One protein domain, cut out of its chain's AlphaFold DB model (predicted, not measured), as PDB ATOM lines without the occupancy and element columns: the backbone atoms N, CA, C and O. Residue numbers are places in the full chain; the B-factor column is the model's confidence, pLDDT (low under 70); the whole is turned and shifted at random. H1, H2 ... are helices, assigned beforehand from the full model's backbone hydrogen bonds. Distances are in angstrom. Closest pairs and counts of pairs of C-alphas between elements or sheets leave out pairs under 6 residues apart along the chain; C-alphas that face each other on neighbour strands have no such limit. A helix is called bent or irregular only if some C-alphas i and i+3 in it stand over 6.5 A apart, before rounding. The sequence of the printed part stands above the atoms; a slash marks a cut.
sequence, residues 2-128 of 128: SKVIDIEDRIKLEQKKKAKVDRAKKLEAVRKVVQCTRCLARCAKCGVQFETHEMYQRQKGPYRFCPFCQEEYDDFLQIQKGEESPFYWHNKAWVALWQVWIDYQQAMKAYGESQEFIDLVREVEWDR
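Overview. This is residues 2 to 128 of the 128 residues of an uncharacterized protein of Syntrophobacterales bacterium RIFOXYC2_FULL_60_23 (UniProt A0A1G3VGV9). One long helix, H1, makes an arm whose residues 2 to 22 stick out free; H4 crosses it at residues 23 to 30. Beyond H1's end lie a long loop, residues 38 to 66, and H2, and H3 runs back from the H2 end toward H1 and H4. The printed part has 127 residues with four named helices, H1, H2, H3 and H4 in that order, and no named strand: all helix. It is extended, with a radius of gyration of the C-alphas of 22.8 A, and spans 83 by 33 by 24 A.

Along the chain. H1, residues 2 to 37, begins with C-alpha 2 at (0.524, -108.238, 79.449) and is 54.2 A long; it is neither bent nor irregular, but only just: C-alphas 33 and 36 are 6.0 A apart. H2, residues 67 to 80, is 20.0 A long. H3, residues 92 to 112, is 30.1 A long and begins with C-alpha 92 at (20.434, -80.594, 13.568). H4, residues 115 to 126, is 16.3 A long and ends with C-alpha 126 at (-6.225, -106.966, 42.649).

Arrangement. H1 touches H4 with its residues 23 to 30 alone, at a steep tilt of 62 degrees, opposite ways; the closest C-alphas, of Leu 27 and Val 124, are 6.1 A apart. H1 and H3 are close but not clearly touching, the closest C-alphas, of Val 33 and Gly 112, being 7.1 A apart. H2 and H3 only just touch, with 3 pairs of C-alphas within 8 A, the closest those of Phe 76 and Val 95 at 6.6 A, and stand about perpendicular at 78 degrees. H2 is apart from H1 and H4. Every O i to N i+4 pair is within hydrogen-bond range in H2, H3 and H4, and 27 of 32 in H1.

Size, cuts and confidence. The farthest C-alphas, of Ser 2 and Pro 86, are 83.5 A apart. The printed part has no cut. The links H1 to H2 and H2 to H3 are long; H3 to H4 is tight. pLDDT is under 70 at residues 2 to 5, 35 to 40, 51 to 60 and 126 to 128.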
ATOM      1  N   SER A   2       1.189-109.327  80.202       54.88
ATOM      2  CA  SER A   2       0.524-108.238  79.449       54.88
ATOM      3  C   SER A   2       1.451-107.393  78.560       54.88
ATOM      4  O   SER A   2       1.005-106.864  77.552       54.88
ATOM      5  N   LYS A   3       2.748-107.286  78.889       56.41
ATOM      6  CA  LYS A   3       3.723-106.480  78.120       56.41
ATOM      7  C   LYS A   3       4.103-107.066  76.753       56.41
ATOM      8  O   LYS A   3       4.580-106.329  75.902       56.41
ATOM      9  N   VAL A   4       3.925-108.373  76.547       57.28
ATOM     10  CA  VAL A   4       4.274-109.048  75.280       57.28
ATOM     11  C   VAL A   4       3.198-108.806  74.213       57.28
ATOM     12  O   VAL A   4       3.533-108.570  73.059       57.28
ATOM     13  N   ILE A   5       1.926-108.747  74.626       57.75
ATOM     14  CA  ILE A   5       0.772-108.487  73.748       57.75
ATOM     15  C   ILE A   5       0.850-107.065  73.147       57.75
ATOM     16  O   ILE A   5       0.630-106.887  71.955       57.75
ATOM     17  N   ASP A   6       1.290-106.074  73.932       73.19
ATOM     18  CA  ASP A   6       1.511-104.685  73.480       73.19
ATOM     19  C   ASP A   6       2.612-104.584  72.398       73.19
ATOM     20  O   ASP A   6       2.462-103.903  71.383       73.19
ATOM     21  N   ILE A   7       3.712-105.330  72.551       77.56
ATOM     22  CA  ILE A   7       4.822-105.306  71.585       77.56
ATOM     23  C   ILE A   7       4.408-105.931  70.246       77.56
ATOM     24  O   ILE A   7       4.709-105.366  69.193       77.56
ATOM     25  N   GLU A   8       3.701-107.062  70.266       81.62
ATOM     26  CA  GLU A   8       3.190-107.696  69.045       81.62
ATOM     27  C   GLU A   8       2.201-106.794  68.299       81.62
ATOM     28  O   GLU A   8       2.278-106.672  67.073       81.62
ATOM     29  N   ASP A   9       1.312-106.110  69.020       83.19
ATOM     30  CA  ASP A   9       0.344-105.189  68.424       83.19
ATOM     31  C   ASP A   9       1.019-103.946  67.834       83.19
ATOM     32  O   ASP A   9       0.663-103.505  66.735       83.19
ATOM     33  N   ARG A  10       2.061-103.423  68.490       82.38
ATOM     34  CA  ARG A  10       2.888-102.338  67.943       82.38
ATOM     35  C   ARG A  10       3.643-102.761  66.684       82.38
ATOM     36  O   ARG A  10       3.676-101.994  65.723       82.38
ATOM     37  N   ILE A  11       4.198-103.974  66.647       85.69
ATOM     38  CA  ILE A  11       4.861-104.516  65.449       85.69
ATOM     39  C   ILE A  11       3.855-104.651  64.300       85.69
ATOM     40  O   ILE A  11       4.127-104.182  63.194       85.69
ATOM     41  N   LYS A  12       2.669-105.215  64.558       86.69
ATOM     42  CA  LYS A  12       1.595-105.330  63.556       86.69
ATOM     43  C   LYS A  12       1.140-103.960  63.050       86.69
ATOM     44  O   LYS A  12       0.889-103.802  61.854       86.69
ATOM     45  N   LEU A  13       1.041-102.960  63.926       86.00
ATOM     46  CA  LEU A  13       0.668-101.595  63.551       86.00
ATOM     47  C   LEU A  13       1.712-100.954  62.628       86.00
ATOM     48  O   LEU A  13       1.350-100.385  61.596       86.00
ATOM     49  N   GLU A  14       2.997-101.068  62.960       87.12
ATOM     50  CA  GLU A  14       4.084-100.544  62.127       87.12
ATOM     51  C   GLU A  14       4.186-101.279  60.782       87.12
ATOM     52  O   GLU A  14       4.347-100.643  59.738       87.12
ATOM     53  N   GLN A  15       3.982-102.601  60.763       88.94
ATOM     54  CA  GLN A  15       3.897-103.380  59.522       88.94
ATOM     55  C   GLN A  15       2.738-102.913  58.633       88.94
ATOM     56  O   GLN A  15       2.938-102.677  57.441       88.94
ATOM     57  N   LYS A  16       1.546-102.693  59.207       87.69
ATOM     58  CA  LYS A  16       0.387-102.157  58.473       87.69
ATOM     59  C   LYS A  16       0.661-100.765  57.901       87.69
ATOM     60  O   LYS A  16       0.311-100.499  56.751       87.69
ATOM     61  N   LYS A  17       1.304 -99.876  58.667       89.00
ATOM     62  CA  LYS A  17       1.700 -98.544  58.175       89.00
ATOM     63  C   LYS A  17       2.673 -98.654  57.004       89.00
ATOM     64  O   LYS A  17       2.463 -98.003  55.982       89.00
ATOM     65  N   LYS A  18       3.702 -99.498  57.129       90.56
ATOM     66  CA  LYS A  18       4.704 -99.709  56.077       90.56
ATOM     67  C   LYS A  18       4.071-100.265  54.801       90.56
ATOM     68  O   LYS A  18       4.326 -99.719  53.733       90.56
ATOM     69  N   ALA A  19       3.190-101.259  54.920       88.62
ATOM     70  CA  ALA A  19       2.446-101.818  53.791       88.62
ATOM     71  C   ALA A  19       1.575-100.763  53.087       88.62
ATOM     72  O   ALA A  19       1.561-100.683  51.863       88.62
ATOM     73  N   LYS A  20       0.902 -99.884  53.844       88.31
ATOM     74  CA  LYS A  20       0.097 -98.796  53.265       88.31
ATOM     75  C   LYS A  20       0.948 -97.792  52.481       88.31
ATOM     76  O   LYS A  20       0.542 -97.357  51.405       88.31
ATOM     77  N   VAL A  21       2.109 -97.412  53.017       91.75
ATOM     78  CA  VAL A  21       3.046 -96.502  52.335       91.75
ATOM     79  C   VAL A  21       3.614 -97.152  51.077       91.75
ATOM     80  O   VAL A  21       3.692 -96.499  50.039       91.75
ATOM     81  N   ASP A  22       3.986 -98.427  51.154       91.75
ATOM     82  CA  ASP A  22       4.504 -99.180  50.013       91.75
ATOM     83  C   ASP A  22       3.462 -99.283  48.892       91.75
ATOM     84  O   ASP A  22       3.730 -98.902  47.753       91.75
ATOM     85  N   ARG A  23       2.217 -99.627  49.240       88.44
ATOM     86  CA  ARG A  23       1.089 -99.630  48.301       88.44
ATOM     87  C   ARG A  23       0.880 -98.270  47.633       88.44
ATOM     88  O   ARG A  23       0.669 -98.206  46.425       88.44
ATOM     89  N   ALA A  24       0.950 -97.175  48.393       89.50
ATOM     90  CA  ALA A  24       0.813 -95.832  47.832       89.50
ATOM     91  C   ALA A  24       1.924 -95.516  46.814       89.50
ATOM     92  O   ALA A  24       1.644 -94.934  45.767       89.50
ATOM     93  N   LYS A  25       3.166 -95.944  47.080       92.12
ATOM     94  CA  LYS A  25       4.291 -95.789  46.142       92.12
ATOM     95  C   LYS A  25       4.086 -96.594  44.862       92.12
ATOM     96  O   LYS A  25       4.294 -96.054  43.779       92.12
ATOM     97  N   LYS A  26       3.649 -97.851  44.980       92.69
ATOM     98  CA  LYS A  26       3.348 -98.725  43.835       92.69
ATOM     99  C   LYS A  26       2.246 -98.140  42.956       92.69
ATOM    100  O   LYS A  26       2.414 -98.024  41.744       92.69
ATOM    101  N   LEU A  27       1.164 -97.669  43.575       90.00
ATOM    102  CA  LEU A  27       0.062 -97.023  42.865       90.00
ATOM    103  C   LEU A  27       0.518 -95.760  42.120       90.00
ATOM    104  O   LEU A  27       0.110 -95.530  40.983       90.00
ATOM    105  N   GLU A  28       1.367 -94.947  42.746       89.62
ATOM    106  CA  GLU A  28       1.905 -93.740  42.120       89.62
ATOM    107  C   GLU A  28       2.829 -94.065  40.935       89.62
ATOM    108  O   GLU A  28       2.758 -93.406  39.898       89.62
ATOM    109  N   ALA A  29       3.651 -95.112  41.046       89.50
ATOM    110  CA  ALA A  29       4.489 -95.583  39.945       89.50
ATOM    111  C   ALA A  29       3.650 -96.014  38.729       89.50
ATOM    112  O   ALA A  29       3.951 -95.615  37.604       89.50
ATOM    113  N   VAL A  30       2.551 -96.742  38.955       89.12
ATOM    114  CA  VAL A  30       1.609 -97.126  37.891       89.12
ATOM    115  C   VAL A  30       0.929 -95.901  37.275       89.12
ATOM    116  O   VAL A  30       0.883 -95.763  36.050       89.12
ATOM    117  N   ARG A  31       0.438 -94.964  38.101       84.81
ATOM    118  CA  ARG A  31      -0.246 -93.750  37.622       84.81
ATOM    119  C   ARG A  31       0.615 -92.925  36.676       84.81
ATOM    120  O   ARG A  31       0.109 -92.508  35.635       84.81
ATOM    121  N   LYS A  32       1.897 -92.728  37.001       83.44
ATOM    122  CA  LYS A  32       2.828 -91.929  36.188       83.44
ATOM    123  C   LYS A  32       2.976 -92.445  34.757       83.44
ATOM    124  O   LYS A  32       3.114 -91.648  33.835       83.44
ATOM    125  N   VAL A  33       2.900 -93.758  34.559       82.06
ATOM    126  CA  VAL A  33       3.041 -94.379  33.235       82.06
ATOM    127  C   VAL A  33       1.706 -94.433  32.487       82.06
ATOM    128  O   VAL A  33       1.651 -94.152  31.289       82.06
ATOM    129  N   VAL A  34       0.605 -94.744  33.181       74.50
ATOM    130  CA  VAL A  34      -0.713 -94.948  32.548       74.50
ATOM    131  C   VAL A  34      -1.442 -93.633  32.246       74.50
ATOM    132  O   VAL A  34      -2.064 -93.505  31.191       74.50
ATOM    133  N   GLN A  35      -1.386 -92.635  33.137       64.69
ATOM    134  CA  GLN A  35      -2.150 -91.390  32.958       64.69
ATOM    135  C   GLN A  35      -1.597 -90.513  31.830       64.69
ATOM    136  O   GLN A  35      -2.370 -89.867  31.121       64.69
ATOM    137  N   CYS A  36      -0.278 -90.504  31.626       59.78
ATOM    138  CA  CYS A  36       0.349 -89.678  30.593       59.78
ATOM    139  C   CYS A  36       0.229 -90.266  29.178       59.78
ATOM    140  O   CYS A  36       0.224 -89.504  28.218       59.78
ATOM    141  N   THR A  37       0.083 -91.585  29.025       59.62
ATOM    142  CA  THR A  37       0.095 -92.251  27.708       59.62
ATOM    143  C   THR A  37      -1.282 -92.347  27.042       59.62
ATOM    144  O   THR A  37      -1.363 -92.557  25.835       59.62
ATOM    145  N   ARG A  38      -2.380 -92.179  27.797       58.97
ATOM    146  CA  ARG A  38      -3.759 -92.392  27.306       58.97
ATOM    147  C   ARG A  38      -4.661 -91.155  27.345       58.97
ATOM    148  O   ARG A  38      -5.860 -91.267  27.093       58.97
ATOM    149  N   CYS A  39      -4.132 -89.973  27.666       67.50
ATOM    150  CA  CYS A  39      -4.943 -88.756  27.702       67.50
ATOM    151  C   CYS A  39      -5.328 -88.322  26.277       67.50
ATOM    152  O   CYS A  39      -4.530 -87.735  25.556       67.50
ATOM    153  N   LEU A  40      -6.575 -88.591  25.881       68.75
ATOM    154  CA  LEU A  40      -7.085 -88.275  24.538       68.75
ATOM    155  C   LEU A  40      -7.297 -86.771  24.287       68.75
ATOM    156  O   LEU A  40      -7.552 -86.385  23.151       68.75
ATOM    157  N   ALA A  41      -7.204 -85.944  25.331       73.69
ATOM    158  CA  ALA A  41      -7.495 -84.510  25.296       73.69
ATOM    159  C   ALA A  41      -6.240 -83.620  25.191       73.69
ATOM    160  O   ALA A  41      -6.343 -82.409  25.374       73.69
ATOM    161  N   ARG A  42      -5.046 -84.200  24.983       82.81
ATOM    162  CA  ARG A  42      -3.771 -83.464  24.954       82.81
ATOM    163  C   ARG A  42      -2.857 -83.913  23.821       82.81
ATOM    164  O   ARG A  42      -2.876 -85.076  23.429       82.81
ATOM    165  N   CYS A  43      -2.016 -82.997  23.337       86.25
ATOM    166  CA  CYS A  43      -0.961 -83.319  22.370       86.25
ATOM    167  C   CYS A  43       0.106 -84.184  23.041       86.25
ATOM    168  O   CYS A  43       0.609 -83.832  24.108       86.25
ATOM    169  N   ALA A  44       0.505 -85.269  22.381       87.19
ATOM    170  CA  ALA A  44       1.543 -86.176  22.860       87.19
ATOM    171  C   ALA A  44       2.922 -85.500  22.994       87.19
ATOM    172  O   ALA A  44       3.725 -85.903  23.834       87.19
ATOM    173  N   LYS A  45       3.207 -84.473  22.177       90.56
ATOM    174  CA  LYS A  45       4.495 -83.762  22.158       90.56
ATOM    175  C   LYS A  45       4.550 -82.610  23.160       90.56
ATOM    176  O   LYS A  45       5.416 -82.605  24.028       90.56
ATOM    177  N   CYS A  46       3.647 -81.637  23.042       91.06
ATOM    178  CA  CYS A  46       3.696 -80.391  23.820       91.06
ATOM    179  C   CYS A  46       2.693 -80.329  24.985       91.06
ATOM    180  O   CYS A  46       2.726 -79.388  25.771       91.06
ATOM    181  N   GLY A  47       1.786 -81.305  25.112       87.19
ATOM    182  CA  GLY A  47       0.839 -81.393  26.229       87.19
ATOM    183  C   GLY A  47      -0.314 -80.384  26.207       87.19
ATOM    184  O   GLY A  47      -1.152 -80.426  27.112       87.19
ATOM    185  N   VAL A  48      -0.387 -79.505  25.200       86.88
ATOM    186  CA  VAL A  48      -1.486 -78.541  25.050       86.88
ATOM    187  C   VAL A  48      -2.828 -79.273  24.975       86.88
ATOM    188  O   VAL A  48      -2.921 -80.330  24.349       86.88
ATOM    189  N   GLN A  49      -3.839 -78.742  25.667       82.38
ATOM    190  CA  GLN A  49      -5.211 -79.246  25.611       82.38
ATOM    191  C   GLN A  49      -5.941 -78.658  24.406       82.38
ATOM    192  O   GLN A  49      -5.715 -77.503  24.054       82.38
ATOM    193  N   PHE A  50      -6.832 -79.432  23.800       74.31
ATOM    194  CA  PHE A  50      -7.684 -78.975  22.700       74.31
ATOM    195  C   PHE A  50      -8.973 -79.783  22.641       74.31
ATOM    196  O   PHE A  50      -9.085 -80.868  23.220       74.31
ATOM    197  N   GLU A  51      -9.953 -79.235  21.929       66.75
ATOM    198  CA  GLU A  51     -11.253 -79.859  21.748       66.75
ATOM    199  C   GLU A  51     -11.127 -81.152  20.936       66.75
ATOM    200  O   GLU A  51     -10.631 -81.192  19.811       66.75
ATOM    201  N   THR A  52     -11.598 -82.254  21.520       63.22
ATOM    202  CA  THR A  52     -11.448 -83.605  20.963       63.22
ATOM    203  C   THR A  52     -12.211 -83.824  19.656       63.22
ATOM    204  O   THR A  52     -11.940 -84.801  18.958       63.22
ATOM    205  N   HIS A  53     -13.168 -82.950  19.318       62.72
ATOM    206  CA  HIS A  53     -14.016 -83.116  18.139       62.72
ATOM    207  C   HIS A  53     -13.225 -83.002  16.827       62.72
ATOM    208  O   HIS A  53     -13.438 -83.812  15.923       62.72
ATOM    209  N   GLU A  54     -12.262 -82.081  16.746       56.03
ATOM    210  CA  GLU A  54     -11.501 -81.818  15.517       56.03
ATOM    211  C   GLU A  54     -10.509 -82.940  15.162       56.03
ATOM    212  O   GLU A  54     -10.037 -83.036  14.027       56.03
ATOM    213  N   MET A  55     -10.197 -83.820  16.117       54.59
ATOM    214  CA  MET A  55      -9.095 -84.774  15.995       54.59
ATOM    215  C   MET A  55      -9.506 -86.193  15.599       54.59
ATOM    216  O   MET A  55      -8.699 -86.899  14.993       54.59
ATOM    217  N   TYR A  56     -10.753 -86.612  15.856       55.03
ATOM    218  CA  TYR A  56     -11.252 -87.912  15.372       55.03
ATOM    219  C   TYR A  56     -11.193 -88.029  13.842       55.03
ATOM    220  O   TYR A  56     -11.109 -89.133  13.316       55.03
ATOM    221  N   GLN A  57     -11.183 -86.899  13.133       56.03
ATOM    222  CA  GLN A  57     -11.093 -86.853  11.674       56.03
ATOM    223  C   GLN A  57      -9.651 -86.745  11.147       56.03
ATOM    224  O   GLN A  57      -9.439 -86.879   9.945       56.03
ATOM    225  N   ARG A  58      -8.655 -86.485  12.010       56.97
ATOM    226  CA  ARG A  58      -7.308 -86.049  11.588       56.97
ATOM    227  C   ARG A  58      -6.146 -86.894  12.110       56.97
ATOM    228  O   ARG A  58      -5.007 -86.584  11.772       56.97
ATOM    229  N   GLN A  59      -6.380 -87.945  12.902       62.25
ATOM    230  CA  GLN A  59      -5.274 -88.763  13.411       62.25
ATOM    231  C   GLN A  59      -4.589 -89.539  12.269       62.25
ATOM    232  O   GLN A  59      -5.036 -90.614  11.871       62.25
ATOM    233  N   LYS A  60      -3.471 -89.007  11.770       63.09
ATOM    234  CA  LYS A  60      -2.550 -89.701  10.869       63.09
ATOM    235  C   LYS A  60      -1.403 -90.281  11.702       63.09
ATOM    236  O   LYS A  60      -0.463 -89.578  12.048       63.09
ATOM    237  N   GLY A  61      -1.484 -91.569  12.042       72.00
ATOM    238  CA  GLY A  61      -0.378 -92.303  12.673       72.00
ATOM    239  C   GLY A  61      -0.510 -92.585  14.182       72.00
ATOM    240  O   GLY A  61      -1.600 -92.474  14.754       72.00
ATOM    241  N   PRO A  62       0.592 -93.028  14.829       78.06
ATOM    242  CA  PRO A  62       0.564 -93.617  16.173       78.06
ATOM    243  C   PRO A  62       0.418 -92.592  17.303       78.06
ATOM    244  O   PRO A  62      -0.026 -92.949  18.394       78.06
ATOM    245  N   TYR A  63       0.763 -91.328  17.053       84.31
ATOM    246  CA  TYR A  63       0.713 -90.256  18.041       84.31
ATOM    247  C   TYR A  63      -0.400 -89.263  17.723       84.31
ATOM    248  O   TYR A  63      -0.786 -89.064  16.573       84.31
ATOM    249  N   ARG A  64      -0.925 -88.637  18.774       83.06
ATOM    250  CA  ARG A  64      -1.955 -87.604  18.681       83.06
ATOM    251  C   ARG A  64      -1.322 -86.244  18.910       83.06
ATOM    252  O   ARG A  64      -0.915 -85.938  20.031       83.06
ATOM    253  N   PHE A  65      -1.244 -85.439  17.863       86.75
ATOM    254  CA  PHE A  65      -0.646 -84.112  17.917       86.75
ATOM    255  C   PHE A  65      -1.691 -83.013  17.746       86.75
ATOM    256  O   PHE A  65      -2.734 -83.217  17.128       86.75
ATOM    257  N   CYS A  66      -1.397 -81.832  18.292       85.81
ATOM    258  CA  CYS A  66      -2.053 -80.612  17.830       85.81
ATOM    259  C   CYS A  66      -1.588 -80.296  16.391       85.81
ATOM    260  O   CYS A  66      -0.554 -80.828  15.978       85.81
ATOM    261  N   PRO A  67      -2.284 -79.417  15.645       86.62
ATOM    262  CA  PRO A  67      -1.929 -79.108  14.256       86.62
ATOM    263  C   PRO A  67      -0.453 -78.735  14.069       86.62
ATOM    264  O   PRO A  67       0.220 -79.306  13.221       86.62
ATOM    265  N   PHE A  68       0.080 -77.887  14.949       89.00
ATOM    266  CA  PHE A  68       1.479 -77.464  14.897       89.00
ATOM    267  C   PHE A  68       2.470 -78.627  15.074       89.00
ATOM    268  O   PHE A  68       3.359 -78.820  14.254       89.00
ATOM    269  N   CYS A  69       2.298 -79.456  16.112       91.88
ATOM    270  CA  CYS A  69       3.187 -80.603  16.317       91.88
ATOM    271  C   CYS A  69       3.010 -81.688  15.243       91.88
ATOM    272  O   CYS A  69       3.913 -82.500  15.073       91.88
ATOM    273  N   GLN A  70       1.863 -81.735  14.556       91.12
ATOM    274  CA  GLN A  70       1.666 -82.632  13.420       91.12
ATOM    275  C   GLN A  70       2.494 -82.178  12.216       91.12
ATOM    276  O   GLN A  70       3.183 -83.005  11.633       91.12
ATOM    277  N   GLU A  71       2.466 -80.886  11.883       91.25
ATOM    278  CA  GLU A  71       3.282 -80.312  10.804       91.25
ATOM    279  C   GLU A  71       4.777 -80.522  11.072       91.25
ATOM    280  O   GLU A  71       5.486 -81.067  10.231       91.25
ATOM    281  N   GLU A  72       5.239 -80.209  12.288       94.00
ATOM    282  CA  GLU A  72       6.630 -80.458  12.684       94.00
ATOM    283  C   GLU A  72       7.012 -81.944  12.597       94.00
ATOM    284  O   GLU A  72       8.129 -82.283  12.211       94.00
ATOM    285  N   TYR A  73       6.103 -82.850  12.967       94.00
ATOM    286  CA  TYR A  73       6.361 -84.281  12.864       94.00
ATOM    287  C   TYR A  73       6.460 -84.740  11.406       94.00
ATOM    288  O   TYR A  73       7.347 -85.527  11.074       94.00
ATOM    289  N   ASP A  74       5.587 -84.240  10.533       92.69
ATOM    290  CA  ASP A  74       5.619 -84.551   9.105       92.69
ATOM    291  C   ASP A  74       6.929 -84.040   8.472       92.69
ATOM    292  O   ASP A  74       7.595 -84.796   7.762       92.69
ATOM    293  N   ASP A  75       7.367 -82.825   8.816       94.56
ATOM    294  CA  ASP A  75       8.655 -82.266   8.385       94.56
ATOM    295  C   ASP A  75       9.841 -83.095   8.892       94.56
ATOM    296  O   ASP A  75      10.767 -83.404   8.137       94.56
ATOM    297  N   PHE A  76       9.807 -83.521  10.158       95.50
ATOM    298  CA  PHE A  76      10.821 -84.411  10.720       95.50
ATOM    299  C   PHE A  76      10.910 -85.728   9.939       95.50
ATOM    300  O   PHE A  76      12.013 -86.184   9.632       95.50
ATOM    301  N   LEU A  77       9.769 -86.326   9.573       93.50
ATOM    302  CA  LEU A  77       9.740 -87.553   8.777       93.50
ATOM    303  C   LEU A  77      10.319 -87.360   7.372       93.50
ATOM    304  O   LEU A  77      10.956 -88.282   6.864       93.50
ATOM    305  N   GLN A  78      10.112 -86.205   6.734       94.31
ATOM    306  CA  GLN A  78      10.736 -85.926   5.436       94.31
ATOM    307  C   GLN A  78      12.249 -85.762   5.564       94.31
ATOM    308  O   GLN A  78      13.003 -86.369   4.800       94.31
ATOM    309  N   ILE A  79      12.711 -85.052   6.596       94.94
ATOM    310  CA  ILE A  79      14.145 -84.905   6.871       94.94
ATOM    311  C   ILE A  79      14.798 -86.269   7.135       94.94
ATOM    312  O   ILE A  79      15.896 -86.539   6.648       94.94
ATOM    313  N   GLN A  80      14.114 -87.181   7.837       92.56
ATOM    314  CA  GLN A  80      14.608 -88.549   8.036       92.56
ATOM    315  C   GLN A  80      14.760 -89.354   6.739       92.56
ATOM    316  O   GLN A  80      15.610 -90.242   6.676       92.56
ATOM    317  N   LYS A  81      13.975 -89.053   5.701       93.38
ATOM    318  CA  LYS A  81      14.109 -89.680   4.374       93.38
ATOM    319  C   LYS A  81      15.237 -89.075   3.535       93.38
ATOM    320  O   LYS A  81      15.482 -89.555   2.432       93.38
ATOM    321  N   GLY A  82      15.931 -88.062   4.055       92.06
ATOM    322  CA  GLY A  82      17.032 -87.380   3.381       92.06
ATOM    323  C   GLY A  82      16.630 -86.097   2.656       92.06
ATOM    324  O   GLY A  82      17.454 -85.558   1.922       92.06
ATOM    325  N   GLU A  83      15.401 -85.603   2.841       92.75
ATOM    326  CA  GLU A  83      15.011 -84.286   2.330       92.75
ATOM    327  C   GLU A  83      15.637 -83.171   3.183       92.75
ATOM    328  O   GLU A  83      15.792 -83.295   4.400       92.75
ATOM    329  N   GLU A  84      16.008 -82.058   2.554       89.62
ATOM    330  CA  GLU A  84      16.461 -80.878   3.286       89.62
ATOM    331  C   GLU A  84      15.262 -80.055   3.751       89.62
ATOM    332  O   GLU A  84      14.288 -79.871   3.020       89.62
ATOM    333  N   SER A  85      15.335 -79.522   4.971       90.75
ATOM    334  CA  SER A  85      14.280 -78.636   5.441       90.75
ATOM    335  C   SER A  85      14.395 -77.257   4.793       90.75
ATOM    336  O   SER A  85      15.480 -76.669   4.826       90.75
ATOM    337  N   PRO A  86      13.290 -76.669   4.301       90.12
ATOM    338  CA  PRO A  86      13.295 -75.289   3.823       90.12
ATOM    339  C   PRO A  86      13.406 -74.262   4.968       90.12
ATOM    340  O   PRO A  86      13.560 -73.068   4.713       90.12
ATOM    341  N   PHE A  87      13.319 -74.697   6.231       93.31
ATOM    342  CA  PHE A  87      13.262 -73.828   7.403       93.31
ATOM    343  C   PHE A  87      14.585 -73.802   8.173       93.31
ATOM    344  O   PHE A  87      15.085 -74.832   8.625       93.31
ATOM    345  N   TYR A  88      15.129 -72.605   8.423       93.88
ATOM    346  CA  TYR A  88      16.427 -72.459   9.101       93.88
ATOM    347  C   TYR A  88      16.427 -72.959  10.561       93.88
ATOM    348  O   TYR A  88      17.482 -73.280  11.111       93.88
ATOM    349  N   TRP A  89      15.259 -73.009  11.211       93.62
ATOM    350  CA  TRP A  89      15.120 -73.488  12.588       93.62
ATOM    351  C   TRP A  89      14.979 -75.014  12.686       93.62
ATOM    352  O   TRP A  89      15.177 -75.555  13.773       93.62
ATOM    353  N   HIS A  90      14.759 -75.729  11.575       95.75
ATOM    354  CA  HIS A  90      14.821 -77.199  11.509       95.75
ATOM    355  C   HIS A  90      16.268 -77.684  11.357       95.75
ATOM    356  O   HIS A  90      16.631 -78.475  10.489       95.75
ATOM    357  N   ASN A  91      17.130 -77.161  12.221       95.31
ATOM    358  CA  ASN A  91      18.541 -77.503  12.258       95.31
ATOM    359  C   ASN A  91      18.771 -78.877  12.921       95.31
ATOM    360  O   ASN A  91      17.859 -79.525  13.438       95.31
ATOM    361  N   LYS A  92      20.037 -79.305  12.975       95.00
ATOM    362  CA  LYS A  92      20.434 -80.594  13.568       95.00
ATOM    363  C   LYS A  92      19.952 -80.788  15.012       95.00
ATOM    364  O   LYS A  92      19.649 -81.914  15.391       95.00
ATOM    365  N   ALA A  93      19.878 -79.723  15.812       97.06
ATOM    366  CA  ALA A  93      19.408 -79.814  17.193       97.06
ATOM    367  C   ALA A  93      17.894 -80.055  17.261       97.06
ATOM    368  O   ALA A  93      17.441 -80.854  18.076       97.06
ATOM    369  N   TRP A  94      17.119 -79.425  16.374       97.25
ATOM    370  CA  TRP A  94      15.683 -79.681  16.250       97.25
ATOM    371  C   TRP A  94      15.408 -81.126  15.802       97.25
ATOM    372  O   TRP A  94      14.577 -81.808  16.401       97.25
ATOM    373  N   VAL A  95      16.180 -81.650  14.843       96.50
ATOM    374  CA  VAL A  95      16.077 -83.062  14.422       96.50
ATOM    375  C   VAL A  95      16.417 -84.004  15.582       96.50
ATOM    376  O   VAL A  95      15.683 -84.955  15.848       96.50
ATOM    377  N   ALA A  96      17.493 -83.721  16.323       97.25
ATOM    378  CA  ALA A  96      17.880 -84.511  17.490       97.25
ATOM    379  C   ALA A  96      16.805 -84.490  18.593       97.25
ATOM    380  O   ALA A  96      16.526 -85.521  19.200       97.25
ATOM    381  N   LEU A  97      16.160 -83.342  18.824       97.44
ATOM    382  CA  LEU A  97      15.053 -83.212  19.773       97.44
ATOM    383  C   LEU A  97      13.868 -84.115  19.403       97.44
ATOM    384  O   LEU A  97      13.238 -84.709  20.283       97.44
ATOM    385  N   TRP A  98      13.535 -84.203  18.116       96.94
ATOM    386  CA  TRP A  98      12.490 -85.104  17.640       96.94
ATOM    387  C   TRP A  98      12.888 -86.566  17.777       96.94
ATOM    388  O   TRP A  98      12.098 -87.341  18.317       96.94
ATOM    389  N   GLN A  99      14.119 -86.923  17.406       96.94
ATOM    390  CA  GLN A  99      14.618 -88.289  17.556       96.94
ATOM    391  C   GLN A  99      14.570 -88.756  19.017       96.94
ATOM    392  O   GLN A  99      13.946 -89.769  19.314       96.94
ATOM    393  N   VAL A 100      15.127 -87.973  19.946       97.81
ATOM    394  CA  VAL A 100      15.119 -88.303  21.382       97.81
ATOM    395  C   VAL A 100      13.696 -88.444  21.916       97.81
ATOM    396  O   VAL A 100      13.422 -89.297  22.758       97.81
ATOM    397  N   TRP A 101      12.765 -87.619  21.435       95.75
ATOM    398  CA  TRP A 101      11.368 -87.740  21.834       95.75
ATOM    399  C   TRP A 101      10.736 -89.044  21.333       95.75
ATOM    400  O   TRP A 101      10.024 -89.684  22.103       95.75
ATOM    401  N   ILE A 102      11.014 -89.465  20.095       93.75
ATOM    402  CA  ILE A 102      10.547 -90.754  19.560       93.75
ATOM    403  C   ILE A 102      11.129 -91.914  20.369       93.75
ATOM    404  O   ILE A 102      10.377 -92.791  20.800       93.75
ATOM    405  N   ASP A 103      12.430 -91.881  20.648       95.50
ATOM    406  CA  ASP A 103      13.109 -92.910  21.437       95.50
ATOM    407  C   ASP A 103      12.517 -92.995  22.852       95.50
ATOM    408  O   ASP A 103      12.240 -94.083  23.359       95.50
ATOM    409  N   TYR A 104      12.220 -91.847  23.469       93.19
ATOM    410  CA  TYR A 104      11.526 -91.785  24.754       93.19
ATOM    411  C   TYR A 104      10.129 -92.423  24.696       93.19
ATOM    412  O   TYR A 104       9.773 -93.193  25.588       93.19
ATOM    413  N   GLN A 105       9.337 -92.154  23.650       90.94
ATOM    414  CA  GLN A 105       8.023 -92.790  23.488       90.94
ATOM    415  C   GLN A 105       8.141 -94.314  23.345       90.94
ATOM    416  O   GLN A 105       7.337 -95.051  23.921       90.94
ATOM    417  N   GLN A 106       9.141 -94.800  22.605       91.38
ATOM    418  CA  GLN A 106       9.393 -96.234  22.453       91.38
ATOM    419  C   GLN A 106       9.832 -96.877  23.772       91.38
ATOM    420  O   GLN A 106       9.291 -97.916  24.146       91.38
ATOM    421  N   ALA A 107      10.737 -96.237  24.516       93.50
ATOM    422  CA  ALA A 107      11.178 -96.706  25.827       93.50
ATOM    423  C   ALA A 107      10.019 -96.762  26.835       93.50
ATOM    424  O   ALA A 107       9.876 -97.741  27.563       93.50
ATOM    425  N   MET A 108       9.146 -95.750  26.836       89.50
ATOM    426  CA  MET A 108       7.934 -95.728  27.661       89.50
ATOM    427  C   MET A 108       6.988 -96.880  27.323       89.50
ATOM    428  O   MET A 108       6.461 -97.527  28.230       89.50
ATOM    429  N   LYS A 109       6.783 -97.159  26.030       87.69
ATOM    430  CA  LYS A 109       5.973 -98.296  25.584       87.69
ATOM    431  C   LYS A 109       6.595 -99.622  26.026       87.69
ATOM    432  O   LYS A 109       5.908-100.416  26.656       87.69
ATOM    433  N   ALA A 110       7.885 -99.821  25.762       92.00
ATOM    434  CA  ALA A 110       8.603-101.037  26.132       92.00
ATOM    435  C   ALA A 110       8.584-101.278  27.649       92.00
ATOM    436  O   ALA A 110       8.358-102.399  28.094       92.00
ATOM    437  N   TYR A 111       8.743-100.224  28.458       92.50
ATOM    438  CA  TYR A 111       8.602-100.324  29.910       92.50
ATOM    439  C   TYR A 111       7.174-100.696  30.324       92.50
ATOM    440  O   TYR A 111       6.991-101.571  31.166       92.50
ATOM    441  N   GLY A 112       6.156-100.087  29.708       88.62
ATOM    442  CA  GLY A 112       4.755-100.441  29.950       88.62
ATOM    443  C   GLY A 112       4.399-101.884  29.568       88.62
ATOM    444  O   GLY A 112       3.460-102.446  30.126       88.62
ATOM    445  N   GLU A 113       5.152-102.479  28.643       90.12
ATOM    446  CA  GLU A 113       5.028-103.871  28.194       90.12
ATOM    447  C   GLU A 113       5.954-104.839  28.961       90.12
ATOM    448  O   GLU A 113       5.891-106.047  28.736       90.12
ATOM    449  N   SER A 114       6.793-104.340  29.878       95.06
ATOM    450  CA  SER A 114       7.674-105.181  30.697       95.06
ATOM    451  C   SER A 114       6.885-106.036  31.689       95.06
ATOM    452  O   SER A 114       5.859-105.612  32.233       95.06
ATOM    453  N   GLN A 115       7.386-107.243  31.953       95.94
ATOM    454  CA  GLN A 115       6.740-108.191  32.857       95.94
ATOM    455  C   GLN A 115       6.635-107.618  34.277       95.94
ATOM    456  O   GLN A 115       5.584-107.705  34.906       95.94
ATOM    457  N   GLU A 116       7.685-106.943  34.740       95.31
ATOM    458  CA  GLU A 116       7.757-106.310  36.055       95.31
ATOM    459  C   GLU A 116       6.694-105.220  36.222       95.31
ATOM    460  O   GLU A 116       6.066-105.116  37.278       95.31
ATOM    461  N   PHE A 117       6.463-104.409  35.185       93.31
ATOM    462  CA  PHE A 117       5.429-103.380  35.231       93.31
ATOM    463  C   PHE A 117       4.022-103.985  35.180       93.31
ATOM    464  O   PHE A 117       3.138-103.535  35.909       93.31
ATOM    465  N   ILE A 118       3.806-105.028  34.375       91.75
ATOM    466  CA  ILE A 118       2.527-105.751  34.321       91.75
ATOM    467  C   ILE A 118       2.198-106.378  35.681       91.75
ATOM    468  O   ILE A 118       1.062-106.268  36.150       91.75
ATOM    469  N   ASP A 119       3.176-106.993  36.341       93.94
ATOM    470  CA  ASP A 119       2.991-107.583  37.667       93.94
ATOM    471  C   ASP A 119       2.716-106.511  38.728       93.94
ATOM    472  O   ASP A 119       1.817-106.681  39.553       93.94
ATOM    473  N   LEU A 120       3.392-105.359  38.644       92.81
ATOM    474  CA  LEU A 120       3.103-104.199  39.488       92.81
ATOM    475  C   LEU A 120       1.659-103.697  39.307       92.81
ATOM    476  O   LEU A 120       0.996-103.385  40.296       92.81
ATOM    477  N   VAL A 121       1.162-103.618  38.066       89.75
ATOM    478  CA  VAL A 121      -0.230-103.231  37.770       89.75
ATOM    479  C   VAL A 121      -1.210-104.232  38.384       89.75
ATOM    480  O   VAL A 121      -2.151-103.820  39.062       89.75
ATOM    481  N   ARG A 122      -0.971-105.537  38.208       89.19
ATOM    482  CA  ARG A 122      -1.813-106.595  38.790       89.19
ATOM    483  C   ARG A 122      -1.854-106.523  40.312       89.19
ATOM    484  O   ARG A 122      -2.932-106.651  40.885       89.19
ATOM    485  N   GLU A 123      -0.713-106.274  40.954       89.06
ATOM    486  CA  GLU A 123      -0.632-106.119  42.409       89.06
ATOM    487  C   GLU A 123      -1.528-104.973  42.904       89.06
ATOM    488  O   GLU A 123      -2.261-105.127  43.879       89.06
ATOM    489  N   VAL A 124      -1.519-103.824  42.219       85.94
ATOM    490  CA  VAL A 124      -2.315-102.662  42.648       85.94
ATOM    491  C   VAL A 124      -3.791-102.732  42.237       85.94
ATOM    492  O   VAL A 124      -4.613-102.090  42.897       85.94
ATOM    493  N   GLU A 125      -4.138-103.467  41.172       75.56
ATOM    494  CA  GLU A 125      -5.524-103.678  40.719       75.56
ATOM    495  C   GLU A 125      -6.270-104.741  41.540       75.56
ATOM    496  O   GLU A 125      -7.446-104.541  41.838       75.56
ATOM    497  N   TRP A 126      -5.608-105.839  41.928       56.31
ATOM    498  CA  TRP A 126      -6.225-106.966  42.649       56.31
ATOM    499  C   TRP A 126      -6.576-106.640  44.111       56.31
ATOM    500  O   TRP A 126      -7.481-107.229  44.691       56.31
ATOM    501  N   ASP A 127      -5.902-105.658  44.708       53.09
ATOM    502  CA  ASP A 127      -6.120-105.209  46.089       53.09
ATOM    503  C   ASP A 127      -7.305-104.222  46.256       53.09
ATOM    504  O   ASP A 127      -7.355-103.463  47.243       53.09
ATOM    505  N   ARG A 128      -8.218-104.146  45.275       45.66
ATOM    506  CA  ARG A 128      -9.339-103.191  45.227       45.66
ATOM    507  C   ARG A 128     -10.688-103.810  45.576       45.66
ATOM    508  O   ARG A 128     -10.971-104.933  45.119       45.66
TER     509      ARG A 128